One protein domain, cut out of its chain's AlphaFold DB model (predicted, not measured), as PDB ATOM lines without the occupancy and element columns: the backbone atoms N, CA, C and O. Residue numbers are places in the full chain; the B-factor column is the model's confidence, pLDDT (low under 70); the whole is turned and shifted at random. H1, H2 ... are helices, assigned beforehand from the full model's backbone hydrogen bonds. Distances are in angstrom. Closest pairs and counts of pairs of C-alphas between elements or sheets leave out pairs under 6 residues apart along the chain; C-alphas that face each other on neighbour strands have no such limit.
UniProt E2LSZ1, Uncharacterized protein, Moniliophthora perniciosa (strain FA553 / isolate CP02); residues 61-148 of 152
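AT A GLANCE: This is residues 61 to 148 of the 152 residues of an uncharacterized protein of Moniliophthora perniciosa (strain FA553 / isolate CP02) (UniProt E2LSZ1). The long helix H2 is a spine; H1 folds back on its first part, H3 turns off its end, and H5 crosses it. Six named helices, H1 to H6, stand among 88 printed residues: all helix. The whole is loose, radius of gyration of the C-alphas 16.0 A, spans 44 by 27 by 19 A.

HOW THE PARTS SIT: Start at H2, residues 75 to 97; it touches H1, residues 61 to 71, a hairpin, closest C-alphas Ala 82 and Cys 61, 5.7 A. It touches H5, residues 128 to 140, closest C-alphas Leu 91 and Val 137, 6.2 A. H3, residues 99 to 112, touches H5, closest C-alphas Val 105 and Met 130, 5.5 A. Every O i to N i+4 pair in H2, H3 and H5 is within hydrogen-bond range; H4, residues 121 to 126, has 0 of 2, but 2 of 3 O i to N i+3.

IN THESE COORDINATES: Find C-alpha 61 at (54.700, 30.709, 137.836); H2 runs 32.8 A to C-alpha 97 at (36.503, 27.532, 122.402).

THE WHOLE: pLDDT is under 70 at residues 61 to 62, 67 to 71 and 141 to 148.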
ATOM      1  N   CYS A  61      54.177  31.642 136.837       69.56
ATOM      2  CA  CYS A  61      54.700  30.709 137.836       69.56
ATOM      3  C   CYS A  61      56.206  30.876 138.097       69.56
ATOM      4  O   CYS A  61      56.622  30.858 139.250       69.56
ATOM      5  N   THR A  62      57.024  31.053 137.053       68.31
ATOM      6  CA  THR A  62      58.470  31.311 137.191       68.31
ATOM      7  C   THR A  62      58.716  32.618 137.934       68.31
ATOM      8  O   THR A  62      59.478  32.641 138.894       68.31
ATOM      9  N   MET A  63      58.000  33.676 137.554       76.56
ATOM     10  CA  MET A  63      58.078  34.975 138.215       76.56
ATOM     11  C   MET A  63      57.673  34.878 139.691       76.56
ATOM     12  O   MET A  63      58.356  35.439 140.543       76.56
ATOM     13  N   LEU A  64      56.598  34.151 140.020       77.56
ATOM     14  CA  LEU A  64      56.199  33.941 141.413       77.56
ATOM     15  C   LEU A  64      57.272  33.192 142.209       77.56
ATOM     16  O   LEU A  64      57.599  33.622 143.307       77.56
ATOM     17  N   VAL A  65      57.870  32.133 141.659       74.50
ATOM     18  CA  VAL A  65      58.954  31.393 142.331       74.50
ATOM     19  C   VAL A  65      60.194  32.268 142.533       74.50
ATOM     20  O   VAL A  65      60.808  32.218 143.591       74.50
ATOM     21  N   GLU A  66      60.551  33.113 141.569       71.88
ATOM     22  CA  GLU A  66      61.720  33.997 141.680       71.88
ATOM     23  C   GLU A  66      61.489  35.194 142.616       71.88
ATOM     24  O   GLU A  66      62.432  35.705 143.221       71.88
ATOM     25  N   THR A  67      60.237  35.640 142.752       69.06
ATOM     26  CA  THR A  67      59.891  36.889 143.454       69.06
ATOM     27  C   THR A  67      59.233  36.652 144.819       69.06
ATOM     28  O   THR A  67      59.124  37.600 145.598       69.06
ATOM     29  N   HIS A  68      58.830  35.418 145.166       67.12
ATOM     30  CA  HIS A  68      58.149  35.139 146.444       67.12
ATOM     31  C   HIS A  68      58.988  35.555 147.664       67.12
ATOM     32  O   HIS A  68      58.471  36.236 148.552       67.12
ATOM     33  N   ASP A  69      60.296  35.270 147.637       65.50
ATOM     34  CA  ASP A  69      61.257  35.661 148.675       65.50
ATOM     35  C   ASP A  69      61.347  37.186 148.845       65.50
ATOM     36  O   ASP A  69      61.493  37.695 149.957       65.50
ATOM     37  N   GLN A  70      61.230  37.946 147.749       69.50
ATOM     38  CA  GLN A  70      61.343  39.410 147.769       69.50
ATOM     39  C   GLN A  70      60.088  40.096 148.312       69.50
ATOM     40  O   GLN A  70      60.148  41.252 148.737       69.50
ATOM     41  N   HIS A  71      58.939  39.422 148.266       68.88
ATOM     42  CA  HIS A  71      57.656  39.956 148.729       68.88
ATOM     43  C   HIS A  71      57.211  39.362 150.069       68.88
ATOM     44  O   HIS A  71      56.158  39.740 150.576       68.88
ATOM     45  N   GLY A  72      58.024  38.480 150.664       75.19
ATOM     46  CA  GLY A  72      57.691  37.796 151.913       75.19
ATOM     47  C   GLY A  72      56.472  36.882 151.780       75.19
ATOM     48  O   GLY A  72      55.765  36.676 152.763       75.19
ATOM     49  N   LEU A  73      56.206  36.389 150.566       76.31
ATOM     50  CA  LEU A  73      55.093  35.490 150.279       76.31
ATOM     51  C   LEU A  73      55.489  34.066 150.658       76.31
ATOM     52  O   LEU A  73      56.533  33.573 150.234       76.31
ATOM     53  N   ASN A  74      54.636  33.385 151.417       78.94
ATOM     54  CA  ASN A  74      54.848  31.975 151.734       78.94
ATOM     55  C   ASN A  74      54.621  31.089 150.494       78.94
ATOM     56  O   ASN A  74      53.821  31.425 149.619       78.94
ATOM     57  N   ASP A  75      55.228  29.897 150.467       78.31
ATOM     58  CA  ASP A  75      55.029  28.894 149.401       78.31
ATOM     59  C   ASP A  75      53.549  28.620 149.113       78.31
ATOM     60  O   ASP A  75      53.135  28.457 147.963       78.31
ATOM     61  N   LEU A  76      52.728  28.608 150.169       80.06
ATOM     62  CA  LEU A  76      51.287  28.430 150.056       80.06
ATOM     63  C   LEU A  76      50.631  29.587 149.291       80.06
ATOM     64  O   LEU A  76      49.820  29.347 148.405       80.06
ATOM     65  N   GLU A  77      50.978  30.833 149.597       81.62
ATOM     66  CA  GLU A  77      50.393  32.006 148.938       81.62
ATOM     67  C   GLU A  77      50.788  32.045 147.460       81.62
ATOM     68  O   GLU A  77      49.934  32.222 146.589       81.62
ATOM     69  N   SER A  78      52.058  31.761 147.168       79.88
ATOM     70  CA  SER A  78      52.573  31.638 145.803       79.88
ATOM     71  C   SER A  78      51.863  30.532 145.017       79.88
ATOM     72  O   SER A  78      51.461  30.745 143.871       79.88
ATOM     73  N   ALA A  79      51.623  29.372 145.636       80.00
ATOM     74  CA  ALA A  79      50.888  28.274 145.011       80.00
ATOM     75  C   ALA A  79      49.428  28.647 144.696       80.00
ATOM     76  O   ALA A  79      48.920  28.317 143.622       80.00
ATOM     77  N   TRP A  80      48.752  29.367 145.597       78.44
ATOM     78  CA  TRP A  80      47.370  29.814 145.388       78.44
ATOM     79  C   TRP A  80      47.258  30.859 144.275       78.44
ATOM     80  O   TRP A  80      46.330  30.801 143.462       78.44
ATOM     81  N   LEU A  81      48.215  31.788 144.196       83.75
ATOM     82  CA  LEU A  81      48.281  32.771 143.114       83.75
ATOM     83  C   LEU A  81      48.499  32.084 141.762       83.75
ATOM     84  O   LEU A  81      47.765  32.360 140.811       83.75
ATOM     85  N   ALA A  82      49.442  31.140 141.685       82.00
ATOM     86  CA  ALA A  82      49.707  30.366 140.474       82.00
ATOM     87  C   ALA A  82      48.475  29.560 140.012       82.00
ATOM     88  O   ALA A  82      48.120  29.572 138.830       82.00
ATOM     89  N   ALA A  83      47.771  28.908 140.942       81.25
ATOM     90  CA  ALA A  83      46.545  28.166 140.645       81.25
ATOM     91  C   ALA A  83      45.409  29.080 140.147       81.25
ATOM     92  O   ALA A  83      44.671  28.732 139.223       81.25
ATOM     93  N   SER A  84      45.278  30.278 140.718       84.88
ATOM     94  CA  SER A  84      44.257  31.246 140.304       84.88
ATOM     95  C   SER A  84      44.523  31.781 138.897       84.88
ATOM     96  O   SER A  84      43.613  31.822 138.070       84.88
ATOM     97  N   ALA A  85      45.775  32.139 138.595       83.75
ATOM     98  CA  ALA A  85      46.162  32.644 137.280       83.75
ATOM     99  C   ALA A  85      45.940  31.605 136.175       83.75
ATOM    100  O   ALA A  85      45.313  31.910 135.161       83.75
ATOM    101  N   THR A  86      46.369  30.361 136.407       81.44
ATOM    102  CA  THR A  86      46.134  29.256 135.465       81.44
ATOM    103  C   THR A  86      44.640  29.001 135.262       81.44
ATOM    104  O   THR A  86      44.191  28.856 134.129       81.44
ATOM    105  N   THR A  87      43.830  29.033 136.323       83.38
ATOM    106  CA  THR A  87      42.369  28.876 136.203       83.38
ATOM    107  C   THR A  87      41.739  29.972 135.339       83.38
ATOM    108  O   THR A  87      40.873  29.678 134.515       83.38
ATOM    109  N   ILE A  88      42.168  31.229 135.491       84.50
ATOM    110  CA  ILE A  88      41.672  32.353 134.681       84.50
ATOM    111  C   ILE A  88      42.074  32.183 133.214       84.50
ATOM    112  O   ILE A  88      41.244  32.382 132.329       84.50
ATOM    113  N   GLU A  89      43.314  31.782 132.944       83.81
ATOM    114  CA  GLU A  89      43.789  31.511 131.585       83.81
ATOM    115  C   GLU A  89      42.941  30.426 130.903       83.81
ATOM    116  O   GLU A  89      42.403  30.634 129.812       83.81
ATOM    117  N   TRP A  90      42.726  29.303 131.588       83.50
ATOM    118  CA  TRP A  90      41.875  28.220 131.096       83.50
ATOM    119  C   TRP A  90      40.416  28.635 130.931       83.50
ATOM    120  O   TRP A  90      39.768  28.212 129.975       83.50
ATOM    121  N   LEU A  91      39.898  29.497 131.809       84.94
ATOM    122  CA  LEU A  91      38.559  30.061 131.664       84.94
ATOM    123  C   LEU A  91      38.451  30.890 130.379       84.94
ATOM    124  O   LEU A  91      37.481  30.735 129.641       84.94
ATOM    125  N   VAL A  92      39.445  31.728 130.072       85.69
ATOM    126  CA  VAL A  92      39.473  32.510 128.826       85.69
ATOM    127  C   VAL A  92      39.519  31.584 127.610       85.69
ATOM    128  O   VAL A  92      38.732  31.761 126.680       85.69
ATOM    129  N   ILE A  93      40.371  30.556 127.633       84.50
ATOM    130  CA  ILE A  93      40.449  29.554 126.561       84.50
ATOM    131  C   ILE A  93      39.102  28.840 126.381       84.50
ATOM    132  O   ILE A  93      38.636  28.690 125.252       84.50
ATOM    133  N   ALA A  94      38.442  28.447 127.472       83.25
ATOM    134  CA  ALA A  94      37.133  27.806 127.426       83.25
ATOM    135  C   ALA A  94      36.062  28.725 126.816       83.25
ATOM    136  O   ALA A  94      35.259  28.271 126.002       83.25
ATOM    137  N   MET A  95      36.072  30.021 127.139       86.25
ATOM    138  CA  MET A  95      35.146  30.991 126.538       86.25
ATOM    139  C   MET A  95      35.398  31.176 125.036       86.25
ATOM    140  O   MET A  95      34.444  31.272 124.267       86.25
ATOM    141  N   LEU A  96      36.666  31.174 124.608       86.25
ATOM    142  CA  LEU A  96      37.036  31.261 123.192       86.25
ATOM    143  C   LEU A  96      36.664  29.992 122.411       86.25
ATOM    144  O   LEU A  96      36.217  30.083 121.268       86.25
ATOM    145  N   ALA A  97      36.833  28.815 123.017       87.12
ATOM    146  CA  ALA A  97      36.503  27.532 122.402       87.12
ATOM    147  C   ALA A  97      34.987  27.280 122.328       87.12
ATOM    148  O   ALA A  97      34.513  26.645 121.385       87.12
ATOM    149  N   PHE A  98      34.220  27.788 123.300       88.25
ATOM    150  CA  PHE A  98      32.777  27.568 123.422       88.25
ATOM    151  C   PHE A  98      31.998  28.897 123.457       88.25
ATOM    152  O   PHE A  98      31.459  29.280 124.504       88.25
ATOM    153  N   PRO A  99      31.844  29.586 122.311       90.12
ATOM    154  CA  PRO A  99      31.169  30.886 122.254       90.12
ATOM    155  C   PRO A  99      29.696  30.828 122.693       90.12
ATOM    156  O   PRO A  99      29.158  31.805 123.217       90.12
ATOM    157  N   ASP A 100      29.027  29.682 122.538       92.00
ATOM    158  CA  ASP A 100      27.650  29.492 123.013       92.00
ATOM    159  C   ASP A 100      27.555  29.483 124.543       92.00
ATOM    160  O   ASP A 100      26.588  29.993 125.113       92.00
ATOM    161  N   VAL A 101      28.563  28.925 125.220       90.75
ATOM    162  CA  VAL A 101      28.653  28.937 126.686       90.75
ATOM    163  C   VAL A 101      28.923  30.358 127.162       90.75
ATOM    164  O   VAL A 101      28.226  30.828 128.060       90.75
ATOM    165  N   GLN A 102      29.847  31.069 126.507       91.94
ATOM    166  CA  GLN A 102      30.143  32.470 126.801       91.94
ATOM    167  C   GLN A 102      28.889  33.351 126.708       91.94
ATOM    168  O   GLN A 102      28.612  34.121 127.625       91.94
ATOM    169  N   ARG A 103      28.080  33.209 125.647       92.88
ATOM    170  CA  ARG A 103      26.824  33.967 125.486       92.88
ATOM    171  C   ARG A 103      25.820  33.696 126.601       92.88
ATOM    172  O   ARG A 103      25.165  34.624 127.063       92.88
ATOM    173  N   LYS A 104      25.696  32.441 127.040       92.69
ATOM    174  CA  LYS A 104      24.800  32.067 128.147       92.69
ATOM    175  C   LYS A 104      25.263  32.655 129.478       92.69
ATOM    176  O   LYS A 104      24.434  33.173 130.217       92.69
ATOM    177  N   VAL A 105      26.570  32.613 129.755       91.75
ATOM    178  CA  VAL A 105      27.153  33.249 130.948       91.75
ATOM    179  C   VAL A 105      26.923  34.760 130.911       91.75
ATOM    180  O   VAL A 105      26.463  35.324 131.896       91.75
ATOM    181  N   GLN A 106      27.167  35.407 129.770       91.38
ATOM    182  CA  GLN A 106      26.944  36.846 129.631       91.38
ATOM    183  C   GLN A 106      25.471  37.220 129.833       91.38
ATOM    184  O   GLN A 106      25.179  38.158 130.563       91.38
ATOM    185  N   ALA A 107      24.539  36.454 129.258       92.88
ATOM    186  CA  ALA A 107      23.109  36.680 129.448       92.88
ATOM    187  C   ALA A 107      22.680  36.524 130.918       92.88
ATOM    188  O   ALA A 107      21.866  37.306 131.401       92.88
ATOM    189  N   GLU A 108      23.232  35.546 131.644       93.00
ATOM    190  CA  GLU A 108      22.980  35.387 133.082       93.00
ATOM    191  C   GLU A 108      23.481  36.606 133.877       93.00
ATOM    192  O   GLU A 108      22.750  37.153 134.704       93.00
ATOM    193  N   ILE A 109      24.697  37.075 133.582       91.25
ATOM    194  CA  ILE A 109      25.286  38.266 134.207       91.25
ATOM    195  C   ILE A 109      24.433  39.509 133.932       91.25
ATOM    196  O   ILE A 109      24.114  40.258 134.859       91.25
ATOM    197  N   ASP A 110      24.022  39.706 132.681       91.19
ATOM    198  CA  ASP A 110      23.220  40.854 132.263       91.19
ATOM    199  C   ASP A 110      21.844  40.869 132.954       91.19
ATOM    200  O   ASP A 110      21.327  41.940 133.269       91.19
ATOM    201  N   VAL A 111      21.267  39.697 133.243       91.06
ATOM    202  CA  VAL A 111      19.986  39.568 133.963       91.06
ATOM    203  C   VAL A 111      20.127  39.871 135.457       91.06
ATOM    204  O   VAL A 111      19.264  40.535 136.029       91.06
ATOM    205  N   VAL A 112      21.190  39.390 136.106       88.81
ATOM    206  CA  VAL A 112      21.350  39.479 137.572       88.81
ATOM    207  C   VAL A 112      21.932  40.822 138.015       88.81
ATOM    208  O   VAL A 112      21.497  41.418 139.008       88.81
ATOM    209  N   ILE A 113      22.942  41.302 137.293       88.00
ATOM    210  CA  ILE A 113      23.713  42.492 137.666       88.00
ATOM    211  C   ILE A 113      23.206  43.712 136.892       88.00
ATOM    212  O   ILE A 113      23.080  44.803 137.462       88.00
ATOM    213  N   GLY A 114      22.857  43.518 135.617       85.25
ATOM    214  CA  GLY A 114      22.563  44.598 134.681       85.25
ATOM    215  C   GLY A 114      23.816  45.381 134.281       85.25
ATOM    216  O   GLY A 114      24.933  45.063 134.677       85.25
ATOM    217  N   GLN A 115      23.638  46.453 133.505       80.38
ATOM    218  CA  GLN A 115      24.755  47.268 132.995       80.38
ATOM    219  C   GLN A 115      25.146  48.442 133.909       80.38
ATOM    220  O   GLN A 115      26.044  49.213 133.581       80.38
ATOM    221  N   SER A 116      24.457  48.620 135.038       79.06
ATOM    222  CA  SER A 116      24.554  49.849 135.834       79.06
ATOM    223  C   SER A 116      25.473  49.740 137.053       79.06
ATOM    224  O   SER A 116      25.760  50.766 137.669       79.06
ATOM    225  N   ARG A 117      25.914  48.529 137.432       84.69
ATOM    226  CA  ARG A 117      26.772  48.294 138.606       84.69
ATOM    227  C   ARG A 117      27.854  47.257 138.325       84.69
ATOM    228  O   ARG A 117      27.661  46.361 137.510       84.69
ATOM    229  N   ILE A 118      28.973  47.367 139.036       85.81
ATOM    230  CA  ILE A 118      30.010  46.333 139.040       85.81
ATOM    231  C   ILE A 118      29.550  45.108 139.856       85.81
ATOM    232  O   ILE A 118      28.828  45.283 140.846       85.81
ATOM    233  N   PRO A 119      29.959  43.883 139.476       85.19
ATOM    234  CA  PRO A 119      29.671  42.672 140.239       85.19
ATOM    235  C   PRO A 119      30.167  42.774 141.685       85.19
ATOM    236  O   PRO A 119      31.306  43.174 141.925       85.19
ATOM    237  N   THR A 120      29.331  42.379 142.645       87.25
ATOM    238  CA  THR A 120      29.708  42.260 144.061       87.25
ATOM    239  C   THR A 120      29.704  40.790 144.485       87.25
ATOM    240  O   THR A 120      29.027  39.965 143.878       87.25
ATOM    241  N   LEU A 121      30.423  40.433 145.557       83.88
ATOM    242  CA  LEU A 121      30.494  39.047 146.046       83.88
ATOM    243  C   LEU A 121      29.107  38.449 146.366       83.88
ATOM    244  O   LEU A 121      28.884  37.261 146.155       83.88
ATOM    245  N   ALA A 122      28.159  39.278 146.813       86.12
ATOM    246  CA  ALA A 122      26.776  38.870 147.070       86.12
ATOM    247  C   ALA A 122      26.029  38.411 145.800       86.12
ATOM    248  O   ALA A 122      25.110  37.600 145.886       86.12
ATOM    249  N   ASP A 123      26.433  38.881 144.615       86.06
ATOM    250  CA  ASP A 123      25.807  38.492 143.349       86.06
ATOM    251  C   ASP A 123      26.192  37.058 142.932       86.06
ATOM    252  O   ASP A 123      25.469  36.435 142.156       86.06
ATOM    253  N   MET A 124      27.282  36.486 143.473       83.94
ATOM    254  CA  MET A 124      27.736  35.128 143.124       83.94
ATOM    255  C   MET A 124      26.687  34.049 143.424       83.94
ATOM    256  O   MET A 124      26.607  33.043 142.707       83.94
ATOM    257  N   GLU A 125      25.871  34.235 144.464       87.00
ATOM    258  CA  GLU A 125      24.801  33.290 144.805       87.00
ATOM    259  C   GLU A 125      23.726  33.224 143.716       87.00
ATOM    260  O   GLU A 125      23.186  32.144 143.461       87.00
ATOM    261  N   ASN A 126      23.511  34.337 143.013       88.75
ATOM    262  CA  ASN A 126      22.519  34.494 141.953       88.75
ATOM    263  C   ASN A 126      23.050  34.138 140.553       88.75
ATOM    264  O   ASN A 126      22.286  34.204 139.598       88.75
ATOM    265  N   LEU A 127      24.320  33.724 140.424       90.06
ATOM    266  CA  LEU A 127      24.954  33.305 139.161       90.06
ATOM    267  C   LEU A 127      25.250  31.787 139.147       90.06
ATOM    268  O   LEU A 127      26.413  31.369 139.252       90.06
ATOM    269  N   PRO A 128      24.227  30.911 139.128       92.19
ATOM    270  CA  PRO A 128      24.429  29.464 139.169       92.19
ATOM    271  C   PRO A 128      25.138  28.905 137.925       92.19
ATOM    272  O   PRO A 128      25.953  27.992 138.072       92.19
ATOM    273  N   TYR A 129      24.876  29.432 136.726       91.12
ATOM    274  CA  TYR A 129      25.466  28.926 135.486       91.12
ATOM    275  C   TYR A 129      26.945  29.300 135.379       91.12
ATOM    276  O   TYR A 129      27.777  28.430 135.126       91.12
ATOM    277  N   MET A 130      27.311  30.548 135.679       90.12
ATOM    278  CA  MET A 130      28.716  30.958 135.750       90.12
ATOM    279  C   MET A 130      29.509  30.105 136.749       90.12
ATOM    280  O   MET A 130      30.623  29.668 136.460       90.12
ATOM    281  N   ARG A 131      28.916  29.795 137.908       89.62
ATOM    282  CA  ARG A 131      29.536  28.935 138.927       89.62
ATOM    283  C   ARG A 131      29.727  27.500 138.444       89.62
ATOM    284  O   ARG A 131      30.726  26.878 138.794       89.62
ATOM    285  N   ALA A 132      28.788  26.977 137.658       89.69
ATOM    286  CA  ALA A 132      28.934  25.673 137.024       89.69
ATOM    287  C   ALA A 132      30.104  25.682 136.029       89.69
ATOM    288  O   ALA A 132      30.960  24.811 136.109       89.69
ATOM    289  N   VAL A 133      30.215  26.709 135.179       88.88
ATOM    290  CA  VAL A 133      31.326  26.838 134.219       88.88
ATOM    291  C   VAL A 133      32.681  26.894 134.925       88.88
ATOM    292  O   VAL A 133      33.590  26.162 134.548       88.88
ATOM    293  N   VAL A 134      32.821  27.702 135.980       87.50
ATOM    294  CA  VAL A 134      34.076  27.779 136.749       87.50
ATOM    295  C   VAL A 134      34.428  26.432 137.389       87.50
ATOM    296  O   VAL A 134      35.597  26.054 137.403       87.50
ATOM    297  N   LYS A 135      33.436  25.680 137.885       86.06
ATOM    298  CA  LYS A 135      33.662  24.329 138.421       86.06
ATOM    299  C   LYS A 135      34.137  23.355 137.349       86.06
ATOM    300  O   LYS A 135      35.090  22.632 137.603       86.06
ATOM    301  N   GLU A 136      33.513  23.353 136.175       86.81
ATOM    302  CA  GLU A 136      33.941  22.502 135.059       86.81
ATOM    303  C   GLU A 136      35.369  22.848 134.621       86.81
ATOM    304  O   GLU A 136      36.199  21.957 134.465       86.81
ATOM    305  N   VAL A 137      35.706  24.140 134.523       84.88
ATOM    306  CA  VAL A 137      37.084  24.576 134.244       84.88
ATOM    307  C   VAL A 137      38.039  24.091 135.335       84.88
ATOM    308  O   VAL A 137      39.080  23.534 135.014       84.88
ATOM    309  N   GLY A 138      37.676  24.217 136.613       78.50
ATOM    310  CA  GLY A 138      38.492  23.733 137.730       78.50
ATOM    311  C   GLY A 138      38.655  22.209 137.795       78.50
ATOM    312  O   GLY A 138      39.592  21.735 138.426       78.50
ATOM    313  N   ILE A 139      37.772  21.438 137.152       80.94
ATOM    314  CA  ILE A 139      37.920  19.984 136.982       80.94
ATOM    315  C   ILE A 139      38.866  19.670 135.815       80.94
ATOM    316  O   ILE A 139      39.640  18.716 135.888       80.94
ATOM    317  N   VAL A 140      38.805  20.459 134.738       75.00
ATOM    318  CA  VAL A 140      39.669  20.305 133.557       75.00
ATOM    319  C   VAL A 140      41.109  20.729 133.856       75.00
ATOM    320  O   VAL A 140      42.045  20.095 133.365       75.00
ATOM    321  N   VAL A 141      41.299  21.772 134.669       67.25
ATOM    322  CA  VAL A 141      42.617  22.167 135.168       67.25
ATOM    323  C   VAL A 141      43.085  21.094 136.153       67.25
ATOM    324  O   VAL A 141      42.451  20.911 137.194       67.25
ATOM    325  N   PRO A 142      44.173  20.357 135.863       58.00
ATOM    326  CA  PRO A 142      44.663  19.350 136.788       58.00
ATOM    327  C   PRO A 142      45.003  20.026 138.123       58.00
ATOM    328  O   PRO A 142      45.654  21.076 138.121       58.00
ATOM    329  N   PRO A 143      44.584  19.458 139.269       52.19
ATOM    330  CA  PRO A 143      44.904  20.041 140.560       52.19
ATOM    331  C   PRO A 143      46.432  20.148 140.695       52.19
ATOM    332  O   PRO A 143      47.138  19.199 140.330       52.19
ATOM    333  N   PRO A 144      46.965  21.264 141.228       48.44
ATOM    334  CA  PRO A 144      48.412  21.506 141.340       48.44
ATOM    335  C   PRO A 144      49.164  20.373 142.068       48.44
ATOM    336  O   PRO A 144      50.357  20.163 141.864       48.44
ATOM    337  N   ASN A 145      48.441  19.571 142.846       41.47
ATOM    338  CA  ASN A 145      48.872  18.361 143.535       41.47
ATOM    339  C   ASN A 145      49.515  17.319 142.598       41.47
ATOM    340  O   ASN A 145      50.340  16.534 143.055       41.47
ATOM    341  N   ALA A 146      49.158  17.293 141.309       42.97
ATOM    342  CA  ALA A 146      49.727  16.351 140.342       42.97
ATOM    343  C   ALA A 146      51.203  16.644 140.001       42.97
ATOM    344  O   ALA A 146      51.898  15.757 139.511       42.97
ATOM    345  N   PHE A 147      51.704  17.850 140.295       39.75
ATOM    346  CA  PHE A 147      53.115  18.210 140.103       39.75
ATOM    347  C   PHE A 147      54.001  17.910 141.325       39.75
ATOM    348  O   PHE A 147      55.220  17.871 141.187       39.75
ATOM    349  N   LEU A 148      53.422  17.663 142.508       38.44
ATOM    350  CA  LEU A 148      54.187  17.423 143.742       38.44
ATOM    351  C   LEU A 148      54.417  15.936 144.063       38.44
ATOM    352  O   LEU A 148      55.187  15.631 144.967       38.44
TER     353      LEU A 148